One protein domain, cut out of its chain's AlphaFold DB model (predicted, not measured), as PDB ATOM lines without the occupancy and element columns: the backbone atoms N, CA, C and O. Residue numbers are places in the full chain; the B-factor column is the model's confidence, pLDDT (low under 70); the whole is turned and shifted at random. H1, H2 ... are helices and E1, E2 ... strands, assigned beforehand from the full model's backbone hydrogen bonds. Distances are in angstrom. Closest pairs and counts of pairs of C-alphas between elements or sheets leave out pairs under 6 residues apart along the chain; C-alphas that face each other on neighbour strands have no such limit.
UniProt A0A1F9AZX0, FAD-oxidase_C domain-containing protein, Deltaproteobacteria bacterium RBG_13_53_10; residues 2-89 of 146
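Overview. This is residues 2 to 89 of the 146 residues of the protein "FAD-oxidase_C domain-containing protein" of Deltaproteobacteria bacterium RBG_13_53_10 (UniProt A0A1F9AZX0). Helices H1 and H2 lie side by side over one face of a twisted antiparallel sheet, E1, E3, E2, making two layers. The 88 printed residues include E1, H1, E2, E3, H2, a mixed class. The whole is compact, 43 by 21 by 20 A, with a radius of gyration of the C-alphas of 12.9 A.

Along the chain. Find C-alpha 5 at (231.399, -91.950, 306.910); E1 runs from there to residue 15, 32.3 A. Next come H1, residues 19 to 32, E2, 37 to 45, and E3, 49 to 59. H2, residues 63 to 79, ends at C-alpha 79, (248.877, -77.094, 291.893).

Arrangement. Look for pairs within hydrogen-bond range: N 10 and O 54 between antiparallel E1 and E3, 3.0 A; N 39 and O 55 in the hairpin E2 and E3, 2.9 A. E1, H1 and E2 make a split strand-helix-strand unit, with E3 between, its crossover right-handed. H1 and H2 touch, closest at C-alphas 26 and 76, 5.4 A. In both, every O i to N i+4 pair is within range.

Size, cuts and confidence. The printed part has no cut, and its links are tight.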
ATOM      1  N   ASP A   2     225.330 -95.539 306.612       84.62
ATOM      2  CA  ASP A   2     224.998 -96.130 307.923       84.62
ATOM      3  C   ASP A   2     225.676 -95.422 309.111       84.62
ATOM      4  O   ASP A   2     225.104 -95.348 310.192       84.62
ATOM      5  N   TYR A   3     226.858 -94.830 308.893       89.12
ATOM      6  CA  TYR A   3     227.642 -94.138 309.932       89.12
ATOM      7  C   TYR A   3     227.992 -92.677 309.595       89.12
ATOM      8  O   TYR A   3     228.775 -92.044 310.299       89.12
ATOM      9  N   GLY A   4     227.467 -92.138 308.487       89.62
ATOM     10  CA  GLY A   4     227.867 -90.817 307.972       89.62
ATOM     11  C   GLY A   4     229.339 -90.722 307.541       89.62
ATOM     12  O   GLY A   4     229.851 -89.622 307.358       89.62
ATOM     13  N   ILE A   5     230.027 -91.860 307.410       94.19
ATOM     14  CA  ILE A   5     231.399 -91.950 306.910       94.19
ATOM     15  C   ILE A   5     231.359 -92.177 305.404       94.19
ATOM     16  O   ILE A   5     230.697 -93.103 304.934       94.19
ATOM     17  N   MET A   6     232.105 -91.355 304.677       95.31
ATOM     18  CA  MET A   6     232.367 -91.520 303.260       95.31
ATOM     19  C   MET A   6     233.832 -91.886 303.047       95.31
ATOM     20  O   MET A   6     234.725 -91.399 303.748       95.31
ATOM     21  N   ILE A   7     234.054 -92.760 302.073       96.44
ATOM     22  CA  ILE A   7     235.370 -93.183 301.618       96.44
ATOM     23  C   ILE A   7     235.398 -92.975 300.119       96.44
ATOM     24  O   ILE A   7     234.483 -93.418 299.427       96.44
ATOM     25  N   ASP A   8     236.444 -92.328 299.634       97.06
ATOM     26  CA  ASP A   8     236.695 -92.214 298.208       97.06
ATOM     27  C   ASP A   8     238.205 -92.191 297.945       97.06
ATOM     28  O   ASP A   8     239.032 -92.091 298.862       97.06
ATOM     29  N   THR A   9     238.563 -92.397 296.685       97.06
ATOM     30  CA  THR A   9     239.935 -92.556 296.230       97.06
ATOM     31  C   THR A   9     240.187 -91.682 295.013       97.06
ATOM     32  O   THR A   9     239.502 -91.789 294.000       97.06
ATOM     33  N   LEU A  10     241.230 -90.864 295.098       97.44
ATOM     34  CA  LEU A  10     241.773 -90.113 293.971       97.44
ATOM     35  C   LEU A  10     243.217 -90.534 293.723       97.44
ATOM     36  O   LEU A  10     243.868 -91.147 294.569       97.44
ATOM     37  N   GLU A  11     243.708 -90.228 292.537       97.25
ATOM     38  CA  GLU A  11     244.992 -90.705 292.051       97.25
ATOM     39  C   GLU A  11     245.634 -89.664 291.148       97.25
ATOM     40  O   GLU A  11     244.965 -88.738 290.688       97.25
ATOM     41  N   CYS A  12     246.942 -89.781 290.962       97.62
ATOM     42  CA  CYS A  12     247.695 -88.892 290.098       97.62
ATOM     43  C   CYS A  12     248.960 -89.573 289.577       97.62
ATOM     44  O   CYS A  12     249.568 -90.410 290.256       97.62
ATOM     45  N   ALA A  13     249.402 -89.171 288.385       97.62
ATOM     46  CA  ALA A  13     250.723 -89.550 287.894       97.62
ATOM     47  C   ALA A  13     251.763 -88.539 288.384       97.62
ATOM     48  O   ALA A  13     251.603 -87.327 288.208       97.62
ATOM     49  N   VAL A  14     252.856 -89.044 288.952       98.31
ATOM     50  CA  VAL A  14     253.975 -88.235 289.443       98.31
ATOM     51  C   VAL A  14     255.288 -88.744 288.872       98.31
ATOM     52  O   VAL A  14     255.490 -89.948 288.740       98.31
ATOM     53  N   THR A  15     256.216 -87.838 288.576       98.31
ATOM     54  CA  THR A  15     257.626 -88.197 288.366       98.31
ATOM     55  C   THR A  15     258.317 -88.478 289.701       98.31
ATOM     56  O   THR A  15     257.887 -87.996 290.752       98.31
ATOM     57  N   TRP A  16     259.432 -89.210 289.682       98.25
ATOM     58  CA  TRP A  16     260.199 -89.472 290.910       98.25
ATOM     59  C   TRP A  16     260.659 -88.188 291.612       98.25
ATOM     60  O   TRP A  16     260.628 -88.116 292.836       98.25
ATOM     61  N   SER A  17     261.032 -87.159 290.842       97.94
ATOM     62  CA  SER A  17     261.521 -85.881 291.376       97.94
ATOM     63  C   SER A  17     260.451 -85.062 292.100       97.94
ATOM     64  O   SER A  17     260.786 -84.336 293.029       97.94
ATOM     65  N   GLN A  18     259.182 -85.160 291.688       97.06
ATOM     66  CA  GLN A  18     258.081 -84.391 292.284       97.06
ATOM     67  C   GLN A  18     257.314 -85.171 293.362       97.06
ATOM     68  O   GLN A  18     256.532 -84.583 294.101       97.06
ATOM     69  N   MET A  19     257.513 -86.492 293.457       98.00
ATOM     70  CA  MET A  19     256.682 -87.386 294.270       98.00
ATOM     71  C   MET A  19     256.544 -86.938 295.728       98.00
ATOM     72  O   MET A  19     255.431 -86.921 296.245       98.00
ATOM     73  N   ALA A  20     257.654 -86.583 296.381       98.06
ATOM     74  CA  ALA A  20     257.637 -86.167 297.782       98.06
ATOM     75  C   ALA A  20     256.815 -84.881 297.977       98.06
ATOM     76  O   ALA A  20     255.934 -84.833 298.828       98.06
ATOM     77  N   GLU A  21     257.036 -83.875 297.128       98.44
ATOM     78  CA  GLU A  21     256.327 -82.596 297.207       98.44
ATOM     79  C   GLU A  21     254.827 -82.746 296.910       98.44
ATOM     80  O   GLU A  21     253.995 -82.166 297.613       98.44
ATOM     81  N   VAL A  22     254.466 -83.550 295.903       98.62
ATOM     82  CA  VAL A  22     253.062 -83.843 295.577       98.62
ATOM     83  C   VAL A  22     252.387 -84.580 296.728       98.62
ATOM     84  O   VAL A  22     251.294 -84.191 297.146       98.62
ATOM     85  N   HIS A  23     253.039 -85.613 297.271       98.62
ATOM     86  CA  HIS A  23     252.522 -86.355 298.417       98.62
ATOM     87  C   HIS A  23     252.259 -85.436 299.605       98.62
ATOM     88  O   HIS A  23     251.132 -85.415 300.104       98.62
ATOM     89  N   ASP A  24     253.243 -84.626 299.990       98.56
ATOM     90  CA  ASP A  24     253.151 -83.735 301.143       98.56
ATOM     91  C   ASP A  24     252.060 -82.672 300.972       98.56
ATOM     92  O   ASP A  24     251.248 -82.474 301.883       98.56
ATOM     93  N   LYS A  25     251.984 -82.011 299.807       98.69
ATOM     94  CA  LYS A  25     250.985 -80.959 299.542       98.69
ATOM     95  C   LYS A  25     249.561 -81.505 299.550       98.69
ATOM     96  O   LYS A  25     248.699 -80.967 300.251       98.69
ATOM     97  N   VAL A  26     249.311 -82.585 298.810       98.69
ATOM     98  CA  VAL A  26     247.971 -83.178 298.689       98.69
ATOM     99  C   VAL A  26     247.539 -83.786 300.020       98.69
ATOM    100  O   VAL A  26     246.418 -83.560 300.485       98.69
ATOM    101  N   ARG A  27     248.446 -84.491 300.702       98.50
ATOM    102  CA  ARG A  27     248.180 -85.034 302.034       98.50
ATOM    103  C   ARG A  27     247.865 -83.935 303.044       98.50
ATOM    104  O   ARG A  27     246.924 -84.098 303.821       98.50
ATOM    105  N   SER A  28     248.629 -82.845 303.047       98.50
ATOM    106  CA  SER A  28     248.395 -81.711 303.949       98.50
ATOM    107  C   SER A  28     247.031 -81.076 303.701       98.50
ATOM    108  O   SER A  28     246.315 -80.801 304.662       98.50
ATOM    109  N   PHE A  29     246.621 -80.931 302.435       98.69
ATOM    110  CA  PHE A  29     245.276 -80.474 302.091       98.69
ATOM    111  C   PHE A  29     244.199 -81.402 302.672       98.69
ATOM    112  O   PHE A  29     243.335 -80.938 303.415       98.69
ATOM    113  N   ILE A  30     244.288 -82.718 302.434       98.44
ATOM    114  CA  ILE A  30     243.297 -83.683 302.947       98.44
ATOM    115  C   ILE A  30     243.239 -83.651 304.480       98.44
ATOM    116  O   ILE A  30     242.162 -83.676 305.074       98.44
ATOM    117  N   LYS A  31     244.401 -83.587 305.140       97.88
ATOM    118  CA  LYS A  31     244.510 -83.596 306.607       97.88
ATOM    119  C   LYS A  31     244.179 -82.251 307.254       97.88
ATOM    120  O   LYS A  31     244.016 -82.223 308.472       97.88
ATOM    121  N   SER A  32     244.036 -81.174 306.478       97.62
ATOM    122  CA  SER A  32     243.529 -79.892 306.983       97.62
ATOM    123  C   SER A  32     242.058 -79.977 307.407       97.62
ATOM    124  O   SER A  32     241.637 -79.236 308.295       97.62
ATOM    125  N   ARG A  33     241.289 -80.927 306.845       95.94
ATOM    126  CA  ARG A  33     239.942 -81.240 307.326       95.94
ATOM    127  C   ARG A  33     240.031 -82.051 308.632       95.94
ATOM    128  O   ARG A  33     240.639 -83.129 308.644       95.94
ATOM    129  N   PRO A  34     239.397 -81.595 309.730       93.69
ATOM    130  CA  PRO A  34     239.370 -82.329 310.992       93.69
ATOM    131  C   PRO A  34     238.830 -83.753 310.835       93.69
ATOM    132  O   PRO A  34     238.020 -84.034 309.954       93.69
ATOM    133  N   HIS A  35     239.279 -84.662 311.703       94.31
ATOM    134  CA  HIS A  35     238.799 -86.051 311.766       94.31
ATOM    135  C   HIS A  35     238.859 -86.826 310.433       94.31
ATOM    136  O   HIS A  35     238.108 -87.778 310.233       94.31
ATOM    137  N   THR A  36     239.774 -86.446 309.536       97.31
ATOM    138  CA  THR A  36     239.960 -87.102 308.237       97.31
ATOM    139  C   THR A  36     241.166 -88.039 308.269       97.31
ATOM    140  O   THR A  36     242.281 -87.667 308.674       97.31
ATOM    141  N   VAL A  37     240.962 -89.280 307.834       98.25
ATOM    142  CA  VAL A  37     242.044 -90.228 307.550       98.25
ATOM    143  C   VAL A  37     242.461 -90.042 306.098       98.25
ATOM    144  O   VAL A  37     241.625 -89.917 305.214       98.25
ATOM    145  N   CYS A  38     243.769 -90.032 305.861       98.44
ATOM    146  CA  CYS A  38     244.340 -90.051 304.523       98.44
ATOM    147  C   CYS A  38     245.411 -91.131 304.499       98.44
ATOM    148  O   CYS A  38     246.360 -91.076 305.294       98.44
ATOM    149  N   MET A  39     245.223 -92.100 303.617       98.44
ATOM    150  CA  MET A  39     246.177 -93.152 303.300       98.44
ATOM    151  C   MET A  39     246.676 -92.935 301.878       98.44
ATOM    152  O   MET A  39     245.982 -92.342 301.054       98.44
ATOM    153  N   SER A  40     247.871 -93.430 301.586       97.94
ATOM    154  CA  SER A  40     248.455 -93.333 300.255       97.94
ATOM    155  C   SER A  40     249.270 -94.571 299.932       97.94
ATOM    156  O   SER A  40     249.887 -95.148 300.828       97.94
ATOM    157  N   HIS A  41     249.297 -94.955 298.663       98.06
ATOM    158  CA  HIS A  41     250.150 -96.031 298.168       98.06
ATOM    159  C   HIS A  41     250.548 -95.768 296.714       98.06
ATOM    160  O   HIS A  41     249.899 -94.988 296.016       98.06
ATOM    161  N   LEU A  42     251.609 -96.431 296.259       97.88
ATOM    162  CA  LEU A  42     251.964 -96.476 294.845       97.88
ATOM    163  C   LEU A  42     251.374 -97.748 294.247       97.88
ATOM    164  O   LEU A  42     251.655 -98.838 294.741       97.88
ATOM    165  N   SER A  43     250.548 -97.623 293.212       97.19
ATOM    166  CA  SER A  43     249.946 -98.800 292.562       97.19
ATOM    167  C   SER A  43     250.821 -99.358 291.442       97.19
ATOM    168  O   SER A  43     250.847-100.562 291.215       97.19
ATOM    169  N   HIS A  44     251.535 -98.476 290.740       98.25
ATOM    170  CA  HIS A  44     252.363 -98.793 289.584       98.25
ATOM    171  C   HIS A  44     253.626 -97.943 289.617       98.25
ATOM    172  O   HIS A  44     253.600 -96.805 290.085       98.25
ATOM    173  N   SER A  45     254.722 -98.494 289.105       98.19
ATOM    174  CA  SER A  45     256.014 -97.818 288.993       98.19
ATOM    175  C   SER A  45     256.529 -97.908 287.561       98.19
ATOM    176  O   SER A  45     256.375 -98.932 286.897       98.19
ATOM    177  N   TYR A  46     257.165 -96.836 287.115       97.94
ATOM    178  CA  TYR A  46     257.722 -96.637 285.783       97.94
ATOM    179  C   TYR A  46     259.129 -96.038 285.911       97.94
ATOM    180  O   TYR A  46     259.464 -95.462 286.948       97.94
ATOM    181  N   PRO A  47     259.974 -96.095 284.866       98.38
ATOM    182  CA  PRO A  47     261.304 -95.490 284.931       98.38
ATOM    183  C   PRO A  47     261.277 -93.994 285.281       98.38
ATOM    184  O   PRO A  47     262.151 -93.517 285.998       98.38
ATOM    185  N   GLN A  48     260.261 -93.259 284.824       97.69
ATOM    186  CA  GLN A  48     260.137 -91.813 285.030       97.69
ATOM    187  C   GLN A  48     259.370 -91.432 286.305       97.69
ATOM    188  O   GLN A  48     259.476 -90.287 286.752       97.69
ATOM    189  N   GLY A  49     258.594 -92.348 286.893       98.25
ATOM    190  CA  GLY A  49     257.664 -92.005 287.962       98.25
ATOM    191  C   GLY A  49     256.747 -93.139 288.403       98.25
ATOM    192  O   GLY A  49     257.024 -94.309 288.163       98.25
ATOM    193  N   ALA A  50     255.635 -92.796 289.038       98.44
ATOM    194  CA  ALA A  50     254.673 -93.757 289.557       98.44
ATOM    195  C   ALA A  50     253.249 -93.200 289.513       98.44
ATOM    196  O   ALA A  50     253.031 -91.995 289.374       98.44
ATOM    197  N   ASN A  51     252.286 -94.097 289.697       98.44
ATOM    198  CA  ASN A  51     250.928 -93.711 290.042       98.44
ATOM    199  C   ASN A  51     250.789 -93.639 291.570       98.44
ATOM    200  O   ASN A  51     250.967 -94.659 292.249       98.44
ATOM    201  N   LEU A  52     250.468 -92.453 292.089       98.38
ATOM    202  CA  LEU A  52     250.269 -92.174 293.507       98.38
ATOM    203  C   LEU A  52     248.772 -92.070 293.821       98.38
ATOM    204  O   LEU A  52     248.086 -91.154 293.373       98.38
ATOM    205  N   TYR A  53     248.294 -92.992 294.652       98.38
ATOM    206  CA  TYR A  53     246.915 -93.045 295.121       98.38
ATOM    207  C   TYR A  53     246.754 -92.382 296.490       98.38
ATOM    208  O   TYR A  53     247.574 -92.599 297.384       98.38
ATOM    209  N   PHE A  54     245.638 -91.676 296.677       98.56
ATOM    210  CA  PHE A  54     245.158 -91.153 297.954       98.56
ATOM    211  C   PHE A  54     243.772 -91.713 298.261       98.56
ATOM    212  O   PHE A  54     242.830 -91.529 297.495       98.56
ATOM    213  N   ILE A  55     243.639 -92.348 299.420       98.56
ATOM    214  CA  ILE A  55     242.366 -92.819 299.962       98.56
ATOM    215  C   ILE A  55     242.024 -91.898 301.125       98.56
ATOM    216  O   ILE A  55     242.807 -91.800 302.080       98.56
ATOM    217  N   PHE A  56     240.882 -91.220 301.060       98.12
ATOM    218  CA  PHE A  56     240.411 -90.358 302.138       98.12
ATOM    219  C   PHE A  56     239.130 -90.912 302.748       98.12
ATOM    220  O   PHE A  56     238.215 -91.344 302.052       98.12
ATOM    221  N   ILE A  57     239.095 -90.918 304.080       98.00
ATOM    222  CA  ILE A  57     237.971 -91.410 304.871       98.00
ATOM    223  C   ILE A  57     237.588 -90.294 305.830       98.00
ATOM    224  O   ILE A  57     238.402 -89.884 306.665       98.00
ATOM    225  N   ALA A  58     236.368 -89.789 305.700       97.06
ATOM    226  CA  ALA A  58     235.890 -88.654 306.474       97.06
ATOM    227  C   ALA A  58     234.414 -88.814 306.822       97.06
ATOM    228  O   ALA A  58     233.642 -89.427 306.083       97.06
ATOM    229  N   ARG A  59     234.007 -88.207 307.936       95.50
ATOM    230  CA  ARG A  59     232.591 -87.942 308.182       95.50
ATOM    231  C   ARG A  59     232.171 -86.740 307.338       95.50
ATOM    232  O   ARG A  59     232.783 -85.676 307.466       95.50
ATOM    233  N   LEU A  60     231.176 -86.931 306.476       93.88
ATOM    234  CA  LEU A  60     230.645 -85.905 305.576       93.88
ATOM    235  C   LEU A  60     229.132 -85.820 305.766       93.88
ATOM    236  O   LEU A  60     228.449 -86.848 305.762       93.88
ATOM    237  N   GLU A  61     228.629 -84.610 305.979       91.00
ATOM    238  CA  GLU A  61     227.216 -84.382 306.301       91.00
ATOM    239  C   GLU A  61     226.328 -84.429 305.056       91.00
ATOM    240  O   GLU A  61     225.217 -84.961 305.100       91.00
ATOM    241  N   ASP A  62     226.843 -83.936 303.929       92.56
ATOM    242  CA  ASP A  62     226.126 -83.889 302.665       92.56
ATOM    243  C   ASP A  62     227.052 -84.065 301.447       92.56
ATOM    244  O   ASP A  62     228.266 -84.268 301.544       92.56
ATOM    245  N   ILE A  63     226.441 -84.021 300.262       92.94
ATOM    246  CA  ILE A  63     227.149 -84.145 298.989       92.94
ATOM    247  C   ILE A  63     228.018 -82.920 298.671       92.94
ATOM    248  O   ILE A  63     229.023 -83.058 297.978       92.94
ATOM    249  N   ASN A  64     227.671 -81.735 299.173       95.25
ATOM    250  CA  ASN A  64     228.427 -80.514 298.913       95.25
ATOM    251  C   ASN A  64     229.759 -80.535 299.659       95.25
ATOM    252  O   ASN A  64     230.778 -80.146 299.084       95.25
ATOM    253  N   GLU A  65     229.782 -81.041 300.894       95.38
ATOM    254  CA  GLU A  65     231.022 -81.276 301.634       95.38
ATOM    255  C   GLU A  65     231.940 -82.254 300.895       95.38
ATOM    256  O   GLU A  65     233.142 -82.008 300.778       95.38
ATOM    257  N   TYR A  66     231.371 -83.340 300.364       95.25
ATOM    258  CA  TYR A  66     232.115 -84.304 299.555       95.25
ATOM    259  C   TYR A  66     232.700 -83.677 298.297       95.25
ATOM    260  O   TYR A  66     233.904 -83.785 298.080       95.25
ATOM    261  N   ILE A  67     231.882 -82.995 297.496       95.69
ATOM    262  CA  ILE A  67     232.333 -82.383 296.243       95.69
ATOM    263  C   ILE A  67     233.388 -81.312 296.523       95.69
ATOM    264  O   ILE A  67     234.401 -81.259 295.831       95.69
ATOM    265  N   THR A  68     233.210 -80.511 297.576       95.62
ATOM    266  CA  THR A  68     234.198 -79.501 297.986       95.62
ATOM    267  C   THR A  68     235.531 -80.148 298.361       95.62
ATOM    268  O   THR A  68     236.584 -79.686 297.919       95.62
ATOM    269  N   LEU A  69     235.504 -81.234 299.144       96.94
ATOM    270  CA  LEU A  69     236.714 -81.980 299.492       96.94
ATOM    271  C   LEU A  69     237.358 -82.596 298.243       96.94
ATOM    272  O   LEU A  69     238.556 -82.423 298.037       96.94
ATOM    273  N   GLN A  70     236.575 -83.263 297.392       96.69
ATOM    274  CA  GLN A  70     237.058 -83.917 296.178       96.69
ATOM    275  C   GLN A  70     237.710 -82.914 295.217       96.69
ATOM    276  O   GLN A  70     238.845 -83.120 294.791       96.69
ATOM    277  N   TYR A  71     237.039 -81.799 294.919       96.50
ATOM    278  CA  TYR A  71     237.563 -80.761 294.030       96.50
ATOM    279  C   TYR A  71     238.789 -80.074 294.617       96.50
ATOM    280  O   TYR A  71     239.745 -79.802 293.893       96.50
ATOM    281  N   GLY A  72     238.813 -79.857 295.931       97.19
ATOM    282  CA  GLY A  72     239.994 -79.339 296.605       97.19
ATOM    283  C   GLY A  72     241.206 -80.273 296.502       97.19
ATOM    284  O   GLY A  72     242.323 -79.795 296.318       97.19
ATOM    285  N   ILE A  73     240.999 -81.596 296.543       97.81
ATOM    286  CA  ILE A  73     242.076 -82.579 296.339       97.81
ATOM    287  C   ILE A  73     242.585 -82.530 294.894       97.81
ATOM    288  O   ILE A  73     243.796 -82.466 294.694       97.81
ATOM    289  N   LEU A  74     241.691 -82.516 293.897       96.81
ATOM    290  CA  LEU A  74     242.068 -82.412 292.477       96.81
ATOM    291  C   LEU A  74     242.858 -81.124 292.197       96.81
ATOM    292  O   LEU A  74     243.892 -81.149 291.532       96.81
ATOM    293  N   GLU A  75     242.418 -80.009 292.773       96.50
ATOM    294  CA  GLU A  75     243.102 -78.723 292.675       96.50
ATOM    295  C   GLU A  75     244.475 -78.746 293.369       96.50
ATOM    296  O   GLU A  75     245.439 -78.182 292.850       96.50
ATOM    297  N   ALA A  76     244.598 -79.412 294.524       97.75
ATOM    298  CA  ALA A  76     245.878 -79.590 295.210       97.75
ATOM    299  C   ALA A  76     246.855 -80.450 294.390       97.75
ATOM    300  O   ALA A  76     248.041 -80.123 294.335       97.75
ATOM    301  N   ILE A  77     246.360 -81.503 293.729       97.50
ATOM    302  CA  ILE A  77     247.138 -82.344 292.805       97.50
ATOM    303  C   ILE A  77     247.654 -81.495 291.639       97.50
ATOM    304  O   ILE A  77     248.863 -81.476 291.392       97.50
ATOM    305  N   LEU A  78     246.770 -80.740 290.976       95.56
ATOM    306  CA  LEU A  78     247.154 -79.893 289.845       95.56
ATOM    307  C   LEU A  78     248.188 -78.835 290.260       95.56
ATOM    308  O   LEU A  78     249.225 -78.695 289.614       95.56
ATOM    309  N   LYS A  79     247.954 -78.123 291.372       96.19
ATOM    310  CA  LYS A  79     248.877 -77.094 291.893       96.19
ATOM    311  C   LYS A  79     250.222 -77.652 292.344       96.19
ATOM    312  O   LYS A  79     251.200 -76.908 292.404       96.19
ATOM    313  N   ALA A  80     250.282 -78.934 292.693       97.06
ATOM    314  CA  ALA A  80     251.534 -79.611 292.996       97.06
ATOM    315  C   ALA A  80     252.315 -80.029 291.735       97.06
ATOM    316  O   ALA A  80     253.461 -80.450 291.867       97.06
ATOM    317  N   GLY A  81     251.736 -79.872 290.537       94.56
ATOM    318  CA  GLY A  81     252.375 -80.169 289.251       94.56
ATOM    319  C   GLY A  81     252.163 -81.598 288.745       94.56
ATOM    320  O   GLY A  81     252.746 -81.973 287.727       94.56
ATOM    321  N   ALA A  82     251.330 -82.388 289.425       96.81
ATOM    322  CA  ALA A  82     251.041 -83.767 289.048       96.81
ATOM    323  C   ALA A  82     249.925 -83.854 287.995       96.81
ATOM    324  O   ALA A  82     249.038 -82.998 287.924       96.81
ATOM    325  N   ALA A  83     249.930 -84.929 287.202       95.00
ATOM    326  CA  ALA A  83     248.818 -85.210 286.297       95.00
ATOM    327  C   ALA A  83     247.603 -85.669 287.115       95.00
ATOM    328  O   ALA A  83     247.722 -86.575 287.939       95.00
ATOM    329  N   VAL A  84     246.435 -85.068 286.875       94.06
ATOM    330  CA  VAL A  84     245.223 -85.236 287.715       94.06
ATOM    331  C   VAL A  84     244.556 -86.596 287.503       94.06
ATOM    332  O   VAL A  84     243.692 -86.987 288.280       94.06
ATOM    333  N   SER A  85     244.987 -87.346 286.488       93.38
ATOM    334  CA  SER A  85     244.646 -88.754 286.375       93.38
ATOM    335  C   SER A  85     245.767 -89.583 285.753       93.38
ATOM    336  O   SER A  85     246.504 -89.115 284.882       93.38
ATOM    337  N   HIS A  86     245.862 -90.832 286.197       94.56
ATOM    338  CA  HIS A  86     246.654 -91.907 285.630       94.56
ATOM    339  C   HIS A  86     245.750 -92.990 285.005       94.56
ATOM    340  O   HIS A  86     245.803 -93.114 283.781       94.56
ATOM    341  N   PRO A  87     244.896 -93.764 285.726       95.00
ATOM    342  CA  PRO A  87     244.014 -94.733 285.076       95.00
ATOM    343  C   PRO A  87     242.515 -94.391 285.133       95.00
ATOM    344  O   PRO A  87     241.750 -95.032 284.415       95.00
ATOM    345  N   HIS A  88     242.057 -93.449 285.970       93.88
ATOM    346  CA  HIS A  88     240.617 -93.158 286.094       93.88
ATOM    347  C   HIS A  88     240.067 -92.379 284.890       93.88
ATOM    348  O   HIS A  88     238.886 -92.492 284.559       93.88
ATOM    349  N   GLY A  89     240.930 -91.636 284.201       92.19
ATOM    350  CA  GLY A  89     240.590 -90.831 283.042       92.19
ATOM    351  C   GLY A  89     239.994 -89.472 283.407       92.19
ATOM    352  O   GLY A  89     240.109 -88.978 284.527       92.19
TER     353      GLY A  89